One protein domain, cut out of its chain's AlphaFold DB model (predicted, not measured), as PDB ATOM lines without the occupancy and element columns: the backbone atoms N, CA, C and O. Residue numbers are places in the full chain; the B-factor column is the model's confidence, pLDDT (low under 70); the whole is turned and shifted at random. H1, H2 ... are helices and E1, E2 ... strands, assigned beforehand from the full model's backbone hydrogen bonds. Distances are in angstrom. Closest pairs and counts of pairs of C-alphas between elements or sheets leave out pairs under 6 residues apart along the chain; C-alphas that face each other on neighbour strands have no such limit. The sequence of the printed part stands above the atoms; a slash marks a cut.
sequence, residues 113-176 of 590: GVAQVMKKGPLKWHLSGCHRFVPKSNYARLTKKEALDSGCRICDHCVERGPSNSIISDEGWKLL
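What this domain is: This is residues 113 to 176 of the 590 residues of an uncharacterized protein of Opitutae bacterium (UniProt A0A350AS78). A small three-stranded sheet, E2, E1 and E3, makes the middle of this domain, with the short helix H1 over one face and a long loop, residues 128 to 139, passing on the other side. H2 sits off the edge strand E2, and from it the chain runs on through residues 162 to 169 to H3, which sits at one end of the longest axis, away from the sheet. The printed part has 64 residues with three named strands and then three named helices, in the order E1 E2 E3 H1 H2 H3; the strand order in the sheet is E2 E1 E3, all antiparallel. The class is mixed, helices and strands, and 29 of the 64 residues are in named elements, under half. The whole is compact, with a radius of gyration of the C-alphas of 11.1 A, and spans 29 by 24 by 21 A.

Where its parts are: E1 is residues 113 to 116, beginning with C-alpha 113 at (-2.106, -15.962, 25.194) and 9.7 A from first to last C-alpha. E2, residues 124 to 127, measures 10.3 A. E3, residues 140 to 143, measures 9.9 A and ends with C-alpha 143 at (3.413, -16.959, 23.077). H1 follows at once with residues 144 to 149 and measures 8.6 A. H2, residues 156 to 161, also measures 8.6 A. H3, residues 170 to 174, measures 6.3 A and ends with C-alpha 174 at (-3.501, -15.663, 40.109).

How they stand to each other: E1 is the inner strand of the sheet, and E2 and E3 are its edge strands. E1 and E2 form a hairpin and are antiparallel, with 152 degrees between their N-to-C directions. Between them N 114 and O 126 are 2.8 A apart and N 124 and O 116 are 3.0 A apart, both within hydrogen-bond range. E1 and E3 are antiparallel at 135 degrees, and N 115 and O 140, 2.9 A apart, are within hydrogen-bond range. E2 and E3 are apart, but only just, with their closest C-alphas 8.3 A from each other. H1 is on the sheet at a height over the sheet of 8.3 A. It lies over E1 and E3, but only just, with 3 of its C-alphas falling on each. On the local plane its line stands at 24 degrees to that of E1, along the strands, and it rises 37 degrees out of that plane, only just short of standing up from the sheet. The closest C-alphas of H1 and E2 are those of Ala 147 and Trp 125, 6.7 A apart. Just before H2, residues 153 to 154 pair in parallel with residues 124 to 125 of E2. H2 only grazes the sheet, with its residues 156 to 161; the closest C-alphas of H2 and E2 are those of Cys 158 and Leu 127, 6.1 A apart. H3 is not on the sheet, and it is apart from H1 and from H2; H1 and H2 are also apart. In H1, H2 and H3 every O i to N i+4 pair is within hydrogen-bond range.

The domain as a whole: The outline is rounded, and the two C-alphas farthest apart are those of Gly 121 and Glu 171, at 30.5 A. The C-alphas of Gly 113 and Leu 176, the first and last printed, are 14.2 A apart. The link from E2 to E3, 12 residues, is long; that from E3 to H1 is tight, and the other links are short. The printed part has no cut. The mean pLDDT of the printed part is 83.8, and no printed residue is under 70 in this predicted model.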
ATOM      1  N   GLY A 113      -0.775 -15.407  25.041       88.31
ATOM      2  CA  GLY A 113      -2.106 -15.962  25.194       88.31
ATOM      3  C   GLY A 113      -2.094 -17.223  26.038       88.31
ATOM      4  O   GLY A 113      -1.163 -17.499  26.794       88.31
ATOM      5  N   VAL A 114      -3.177 -17.980  25.932       88.94
ATOM      6  CA  VAL A 114      -3.488 -19.070  26.854       88.94
ATOM      7  C   VAL A 114      -3.795 -20.329  26.069       88.94
ATOM      8  O   VAL A 114      -4.712 -20.340  25.244       88.94
ATOM      9  N   ALA A 115      -3.072 -21.405  26.359       88.81
ATOM     10  CA  ALA A 115      -3.352 -22.720  25.808       88.81
ATOM     11  C   ALA A 115      -4.418 -23.434  26.654       88.81
ATOM     12  O   ALA A 115      -4.193 -23.828  27.798       88.81
ATOM     13  N   GLN A 116      -5.601 -23.607  26.072       87.31
ATOM     14  CA  GLN A 116      -6.695 -24.382  26.639       87.31
ATOM     15  C   GLN A 116      -6.497 -25.875  26.372       87.31
ATOM     16  O   GLN A 116      -6.373 -26.305  25.218       87.31
ATOM     17  N   VAL A 117      -6.613 -26.674  27.432       81.50
ATOM     18  CA  VAL A 117      -6.736 -28.130  27.330       81.50
ATOM     19  C   VAL A 117      -8.142 -28.495  26.851       81.50
ATOM     20  O   VAL A 117      -9.142 -28.237  27.520       81.50
ATOM     21  N   MET A 118      -8.230 -29.077  25.656       78.88
ATOM     22  CA  MET A 118      -9.496 -29.511  25.065       78.88
ATOM     23  C   MET A 118      -9.859 -30.922  25.540       78.88
ATOM     24  O   MET A 118      -8.991 -31.776  25.675       78.88
ATOM     25  N   LYS A 119     -11.160 -31.216  25.708       72.62
ATOM     26  CA  LYS A 119     -11.635 -32.572  26.070       72.62
ATOM     27  C   LYS A 119     -11.192 -33.654  25.071       72.62
ATOM     28  O   LYS A 119     -11.044 -34.810  25.451       72.62
ATOM     29  N   LYS A 120     -11.059 -33.296  23.788       70.75
ATOM     30  CA  LYS A 120     -10.548 -34.130  22.688       70.75
ATOM     31  C   LYS A 120      -9.868 -33.228  21.651       70.75
ATOM     32  O   LYS A 120     -10.380 -32.141  21.379       70.75
ATOM     33  N   GLY A 121      -8.797 -33.710  21.023       74.50
ATOM     34  CA  GLY A 121      -8.068 -32.994  19.968       74.50
ATOM     35  C   GLY A 121      -6.920 -32.116  20.486       74.50
ATOM     36  O   GLY A 121      -6.622 -32.154  21.679       74.50
ATOM     37  N   PRO A 122      -6.260 -31.351  19.593       79.31
ATOM     38  CA  PRO A 122      -5.120 -30.516  19.957       79.31
ATOM     39  C   PRO A 122      -5.534 -29.385  20.902       79.31
ATOM     40  O   PRO A 122      -6.688 -28.937  20.893       79.31
ATOM     41  N   LEU A 123      -4.568 -28.906  21.689       87.69
ATOM     42  CA  LEU A 123      -4.717 -27.715  22.521       87.69
ATOM     43  C   LEU A 123      -5.180 -26.523  21.671       87.69
ATOM     44  O   LEU A 123      -4.848 -26.404  20.487       87.69
ATOM     45  N   LYS A 124      -5.971 -25.636  22.276       91.50
ATOM     46  CA  LYS A 124      -6.494 -24.443  21.603       91.50
ATOM     47  C   LYS A 124      -5.919 -23.194  22.252       91.50
ATOM     48  O   LYS A 124      -6.140 -22.980  23.436       91.50
ATOM     49  N   TRP A 125      -5.209 -22.372  21.493       93.00
ATOM     50  CA  TRP A 125      -4.609 -21.138  21.995       93.00
ATOM     51  C   TRP A 125      -5.550 -19.941  21.814       93.00
ATOM     52  O   TRP A 125      -6.184 -19.790  20.765       93.00
ATOM     53  N   HIS A 126      -5.657 -19.095  22.838       90.75
ATOM     54  CA  HIS A 126      -6.555 -17.939  22.879       90.75
ATOM     55  C   HIS A 126      -5.813 -16.667  23.275       90.75
ATOM     56  O   HIS A 126      -5.056 -16.675  24.243       90.75
ATOM     57  N   LEU A 127      -6.126 -15.557  22.607       88.12
ATOM     58  CA  LEU A 127      -5.698 -14.230  23.041       88.12
ATOM     59  C   LEU A 127      -6.364 -13.816  24.362       88.12
ATOM     60  O   LEU A 127      -7.521 -14.156  24.667       88.12
ATOM     61  N   SER A 128      -5.635 -12.991  25.108       75.44
ATOM     62  CA  SER A 128      -6.170 -12.114  26.149       75.44
ATOM     63  C   SER A 128      -7.306 -11.266  25.550       75.44
ATOM     64  O   SER A 128      -7.081 -10.510  24.613       75.44
ATOM     65  N   GLY A 129      -8.551 -11.468  25.999       73.12
ATOM     66  CA  GLY A 129      -9.761 -10.855  25.423       73.12
ATOM     67  C   GLY A 129     -10.746 -11.812  24.751       73.12
ATOM     68  O   GLY A 129     -11.869 -11.416  24.445       73.12
ATOM     69  N   CYS A 130     -10.388 -13.081  24.520       80.38
ATOM     70  CA  CYS A 130     -11.284 -14.024  23.838       80.38
ATOM     71  C   CYS A 130     -12.618 -14.239  24.589       80.38
ATOM     72  O   CYS A 130     -12.662 -14.986  25.561       80.38
ATOM     73  N   HIS A 131     -13.722 -13.677  24.086       72.00
ATOM     74  CA  HIS A 131     -15.065 -13.781  24.692       72.00
ATOM     75  C   HIS A 131     -15.662 -15.205  24.744       72.00
ATOM     76  O   HIS A 131     -16.683 -15.433  25.385       72.00
ATOM     77  N   ARG A 132     -15.066 -16.173  24.034       73.62
ATOM     78  CA  ARG A 132     -15.525 -17.579  23.974       73.62
ATOM     79  C   ARG A 132     -14.748 -18.494  24.911       73.62
ATOM     80  O   ARG A 132     -14.896 -19.712  24.844       73.62
ATOM     81  N   PHE A 133     -13.883 -17.913  25.729       77.62
ATOM     82  CA  PHE A 133     -12.974 -18.639  26.588       77.62
ATOM     83  C   PHE A 133     -12.916 -17.977  27.959       77.62
ATOM     84  O   PHE A 133     -12.921 -16.755  28.071       77.62
ATOM     85  N   VAL A 134     -12.839 -18.789  29.004       76.44
ATOM     86  CA  VAL A 134     -12.602 -18.326  30.368       76.44
ATOM     87  C   VAL A 134     -11.294 -18.977  30.809       76.44
ATOM     88  O   VAL A 134     -11.262 -20.204  30.943       76.44
ATOM     89  N   PRO A 135     -10.198 -18.209  30.926       79.00
ATOM     90  CA  PRO A 135      -8.924 -18.759  31.352       79.00
ATOM     91  C   PRO A 135      -9.004 -19.211  32.807       79.00
ATOM     92  O   PRO A 135      -9.758 -18.652  33.603       79.00
ATOM     93  N   LYS A 136      -8.193 -20.212  33.140       79.25
ATOM     94  CA  LYS A 136      -7.995 -20.692  34.502       79.25
ATOM     95  C   LYS A 136      -6.557 -20.447  34.919       79.25
ATOM     96  O   LYS A 136      -5.662 -20.475  34.072       79.25
ATOM     97  N   SER A 137      -6.337 -20.224  36.208       80.50
ATOM     98  CA  SER A 137      -5.021 -19.874  36.755       80.50
ATOM     99  C   SER A 137      -3.961 -20.954  36.495       80.50
ATOM    100  O   SER A 137      -2.784 -20.633  36.353       80.50
ATOM    101  N   ASN A 138      -4.372 -22.216  36.343       80.12
ATOM    102  CA  ASN A 138      -3.509 -23.359  36.038       80.12
ATOM    103  C   ASN A 138      -3.274 -23.610  34.535       80.12
ATOM    104  O   ASN A 138      -2.592 -24.574  34.184       80.12
ATOM    105  N   TYR A 139      -3.841 -22.806  33.632       84.94
ATOM    106  CA  TYR A 139      -3.594 -22.963  32.197       84.94
ATOM    107  C   TYR A 139      -2.234 -22.405  31.784       84.94
ATOM    108  O   TYR A 139      -1.783 -21.377  32.291       84.94
ATOM    109  N   ALA A 140      -1.599 -23.079  30.823       87.00
ATOM    110  CA  ALA A 140      -0.306 -22.666  30.302       87.00
ATOM    111  C   ALA A 140      -0.437 -21.342  29.538       87.00
ATOM    112  O   ALA A 140      -1.247 -21.213  28.612       87.00
ATOM    113  N   ARG A 141       0.385 -20.366  29.927       88.62
ATOM    114  CA  ARG A 141       0.541 -19.096  29.219       88.62
ATOM    115  C   ARG A 141       1.732 -19.221  28.287       88.62
ATOM    116  O   ARG A 141       2.834 -19.487  28.754       88.62
ATOM    117  N   LEU A 142       1.486 -19.062  26.998       90.62
ATOM    118  CA  LEU A 142       2.475 -19.259  25.944       90.62
ATOM    119  C   LEU A 142       2.332 -18.131  24.927       90.62
ATOM    120  O   LEU A 142       1.214 -17.656  24.675       90.62
ATOM    121  N   THR A 143       3.441 -17.748  24.311       92.38
ATOM    122  CA  THR A 143       3.413 -16.959  23.077       92.38
ATOM    123  C   THR A 143       2.725 -17.750  21.958       92.38
ATOM    124  O   THR A 143       2.633 -18.983  22.013       92.38
ATOM    125  N   LYS A 144       2.228 -17.065  20.920       92.62
ATOM    126  CA  LYS A 144       1.649 -17.724  19.736       92.62
ATOM    127  C   LYS A 144       2.629 -18.742  19.145       92.62
ATOM    128  O   LYS A 144       2.215 -19.860  18.842       92.62
ATOM    129  N   LYS A 145       3.911 -18.384  19.023       94.75
ATOM    130  CA  LYS A 145       4.959 -19.264  18.496       94.75
ATOM    131  C   LYS A 145       5.134 -20.523  19.336       94.75
ATOM    132  O   LYS A 145       4.984 -21.617  18.808       94.75
ATOM    133  N   GLU A 146       5.354 -20.380  20.643       94.69
ATOM    134  CA  GLU A 146       5.503 -21.527  21.554       94.69
ATOM    135  C   GLU A 146       4.275 -22.447  21.525       94.69
ATOM    136  O   GLU A 146       4.395 -23.673  21.574       94.69
ATOM    137  N   ALA A 147       3.076 -21.865  21.424       92.50
ATOM    138  CA  ALA A 147       1.844 -22.629  21.326       92.50
ATOM    139  C   ALA A 147       1.769 -23.432  20.019       92.50
ATOM    140  O   ALA A 147       1.440 -24.620  20.059       92.50
ATOM    141  N   LEU A 148       2.076 -22.810  18.875       92.88
ATOM    142  CA  LEU A 148       2.098 -23.479  17.570       92.88
ATOM    143  C   LEU A 148       3.168 -24.578  17.513       92.88
ATOM    144  O   LEU A 148       2.862 -25.686  17.071       92.88
ATOM    145  N   ASP A 149       4.366 -24.314  18.037       93.94
ATOM    146  CA  ASP A 149       5.463 -25.288  18.137       93.94
ATOM    147  C   ASP A 149       5.076 -26.489  19.023       93.94
ATOM    148  O   ASP A 149       5.472 -27.625  18.763       93.94
ATOM    149  N   SER A 150       4.217 -26.265  20.024       89.19
ATOM    150  CA  SER A 150       3.632 -27.312  20.876       89.19
ATOM    151  C   SER A 150       2.444 -28.052  20.232       89.19
ATOM    152  O   SER A 150       1.786 -28.863  20.886       89.19
ATOM    153  N   GLY A 151       2.114 -27.760  18.969       89.75
ATOM    154  CA  GLY A 151       0.990 -28.361  18.246       89.75
ATOM    155  C   GLY A 151      -0.389 -27.797  18.615       89.75
ATOM    156  O   GLY A 151      -1.411 -28.421  18.307       89.75
ATOM    157  N   CYS A 152      -0.457 -26.637  19.280       91.56
ATOM    158  CA  CYS A 152      -1.726 -25.943  19.500       91.56
ATOM    159  C   CYS A 152      -2.277 -25.404  18.177       91.56
ATOM    160  O   CYS A 152      -1.535 -25.026  17.275       91.56
ATOM    161  N   ARG A 153      -3.601 -25.257  18.097       91.56
ATOM    162  CA  ARG A 153      -4.245 -24.436  17.061       91.56
ATOM    163  C   ARG A 153      -4.760 -23.127  17.641       91.56
ATOM    164  O   ARG A 153      -5.272 -23.104  18.761       91.56
ATOM    165  N   ILE A 154      -4.681 -22.052  16.867       89.75
ATOM    166  CA  ILE A 154      -5.226 -20.748  17.260       89.75
ATOM    167  C   ILE A 154      -6.755 -20.824  17.261       89.75
ATOM    168  O   ILE A 154      -7.374 -21.503  16.442       89.75
ATOM    169  N   CYS A 155      -7.390 -20.150  18.214       88.69
ATOM    170  CA  CYS A 155      -8.834 -20.019  18.238       88.69
ATOM    171  C   CYS A 155      -9.349 -19.247  17.022       88.69
ATOM    172  O   CYS A 155      -8.973 -18.095  16.839       88.69
ATOM    173  N   ASP A 156     -10.281 -19.842  16.272       86.00
ATOM    174  CA  ASP A 156     -10.913 -19.206  15.105       86.00
ATOM    175  C   ASP A 156     -11.461 -17.803  15.425       86.00
ATOM    176  O   ASP A 156     -11.261 -16.877  14.653       86.00
ATOM    177  N   HIS A 157     -12.040 -17.598  16.616       80.19
ATOM    178  CA  HIS A 157     -12.512 -16.276  17.051       80.19
ATOM    179  C   HIS A 157     -11.377 -15.283  17.329       80.19
ATOM    180  O   HIS A 157     -11.582 -14.081  17.229       80.19
ATOM    181  N   CYS A 158     -10.204 -15.757  17.759       84.75
ATOM    182  CA  CYS A 158      -9.038 -14.893  17.954       84.75
ATOM    183  C   CYS A 158      -8.448 -14.498  16.601       84.75
ATOM    184  O   CYS A 158      -8.144 -13.330  16.413       84.75
ATOM    185  N   VAL A 159      -8.376 -15.436  15.647       83.19
ATOM    186  CA  VAL A 159      -8.013 -15.131  14.252       83.19
ATOM    187  C   VAL A 159      -8.982 -14.105  13.668       83.19
ATOM    188  O   VAL A 159      -8.554 -13.085  13.145       83.19
ATOM    189  N   GLU A 160     -10.286 -14.341  13.831       76.31
ATOM    190  CA  GLU A 160     -11.341 -13.455  13.337       76.31
ATOM    191  C   GLU A 160     -11.283 -12.065  13.965       76.31
ATOM    192  O   GLU A 160     -11.648 -11.113  13.289       76.31
ATOM    193  N   ARG A 161     -10.873 -11.938  15.237       76.94
ATOM    194  CA  ARG A 161     -10.815 -10.658  15.961       76.94
ATOM    195  C   ARG A 161      -9.482  -9.916  15.826       76.94
ATOM    196  O   ARG A 161      -9.468  -8.702  16.021       76.94
ATOM    197  N   GLY A 162      -8.418 -10.608  15.428       79.38
ATOM    198  CA  GLY A 162      -7.084 -10.049  15.225       79.38
ATOM    199  C   GLY A 162      -6.325  -9.766  16.530       79.38
ATOM    200  O   GLY A 162      -6.670 -10.323  17.573       79.38
ATOM    201  N   PRO A 163      -5.251  -8.959  16.483       84.75
ATOM    202  CA  PRO A 163      -4.365  -8.757  17.624       84.75
ATOM    203  C   PRO A 163      -5.057  -8.032  18.790       84.75
ATOM    204  O   PRO A 163      -5.947  -7.197  18.608       84.75
ATOM    205  N   SER A 164      -4.613  -8.373  19.999       84.12
ATOM    206  CA  SER A 164      -5.026  -7.762  21.263       84.12
ATOM    207  C   SER A 164      -3.841  -7.008  21.851       84.12
ATOM    208  O   SER A 164      -2.740  -7.553  21.912       84.12
ATOM    209  N   ASN A 165      -4.079  -5.776  22.299       76.25
ATOM    210  CA  ASN A 165      -3.077  -4.965  22.998       76.25
ATOM    211  C   ASN A 165      -3.114  -5.189  24.517       76.25
ATOM    212  O   ASN A 165      -2.368  -4.561  25.265       76.25
ATOM    213  N   SER A 166      -4.002  -6.063  24.989       84.06
ATOM    214  CA  SER A 166      -4.293  -6.210  26.408       84.06
ATOM    215  C   SER A 166      -3.505  -7.323  27.072       84.06
ATOM    216  O   SER A 166      -3.469  -8.465  26.610       84.06
ATOM    217  N   ILE A 167      -2.939  -6.996  28.230       83.38
ATOM    218  CA  ILE A 167      -2.116  -7.892  29.041       83.38
ATOM    219  C   ILE A 167      -2.828  -8.136  30.367       83.38
ATOM    220  O   ILE A 167      -3.289  -7.195  31.007       83.38
ATOM    221  N   ILE A 168      -2.913  -9.399  30.784       84.25
ATOM    222  CA  ILE A 168      -3.315  -9.775  32.144       84.25
ATOM    223  C   ILE A 168      -2.029  -9.883  32.962       84.25
ATOM    224  O   ILE A 168      -1.128 -10.619  32.561       84.25
ATOM    225  N   SER A 169      -1.931  -9.155  34.079       84.12
ATOM    226  CA  SER A 169      -0.745  -9.227  34.943       84.12
ATOM    227  C   SER A 169      -0.629 -10.595  35.627       84.12
ATOM    228  O   SER A 169      -1.591 -11.367  35.677       84.12
ATOM    229  N   ASP A 170       0.537 -10.907  36.193       83.50
ATOM    230  CA  ASP A 170       0.726 -12.140  36.967       83.50
ATOM    231  C   ASP A 170      -0.201 -12.199  38.189       83.50
ATOM    232  O   ASP A 170      -0.722 -13.262  38.530       83.50
ATOM    233  N   GLU A 171      -0.455 -11.058  38.829       82.62
ATOM    234  CA  GLU A 171      -1.407 -10.914  39.931       82.62
ATOM    235  C   GLU A 171      -2.834 -11.159  39.444       82.62
ATOM    236  O   GLU A 171      -3.534 -11.995  40.014       82.62
ATOM    237  N   GLY A 172      -3.246 -10.504  38.352       80.00
ATOM    238  CA  GLY A 172      -4.562 -10.710  37.744       80.00
ATOM    239  C   GLY A 172      -4.788 -12.167  37.335       80.00
ATOM    240  O   GLY A 172      -5.883 -12.701  37.496       80.00
ATOM    241  N   TRP A 173      -3.734 -12.847  36.882       81.38
ATOM    242  CA  TRP A 173      -3.775 -14.259  36.519       81.38
ATOM    243  C   TRP A 173      -3.980 -15.184  37.724       81.38
ATOM    244  O   TRP A 173      -4.739 -16.149  37.642       81.38
ATOM    245  N   LYS A 174      -3.339 -14.892  38.862       79.81
ATOM    246  CA  LYS A 174      -3.501 -15.663  40.109       79.81
ATOM    247  C   LYS A 174      -4.915 -15.565  40.687       79.81
ATOM    248  O   LYS A 174      -5.324 -16.466  41.413       79.81
ATOM    249  N   LEU A 175      -5.655 -14.507  40.352       75.88
ATOM    250  CA  LEU A 175      -7.050 -14.312  40.765       75.88
ATOM    251  C   LEU A 175      -8.060 -15.100  39.906       75.88
ATOM    252  O   LEU A 175      -9.233 -15.194  40.276       75.88
ATOM    253  N   LEU A 176      -7.631 -15.680  38.776       76.88
ATOM    254  CA  LEU A 176      -8.482 -16.509  37.915       76.88
ATOM    255  C   LEU A 176      -8.921 -17.809  38.613       76.88
ATOM    256  O   LEU A 176      -8.240 -18.278  39.532       76.88
TER     257      LEU A 176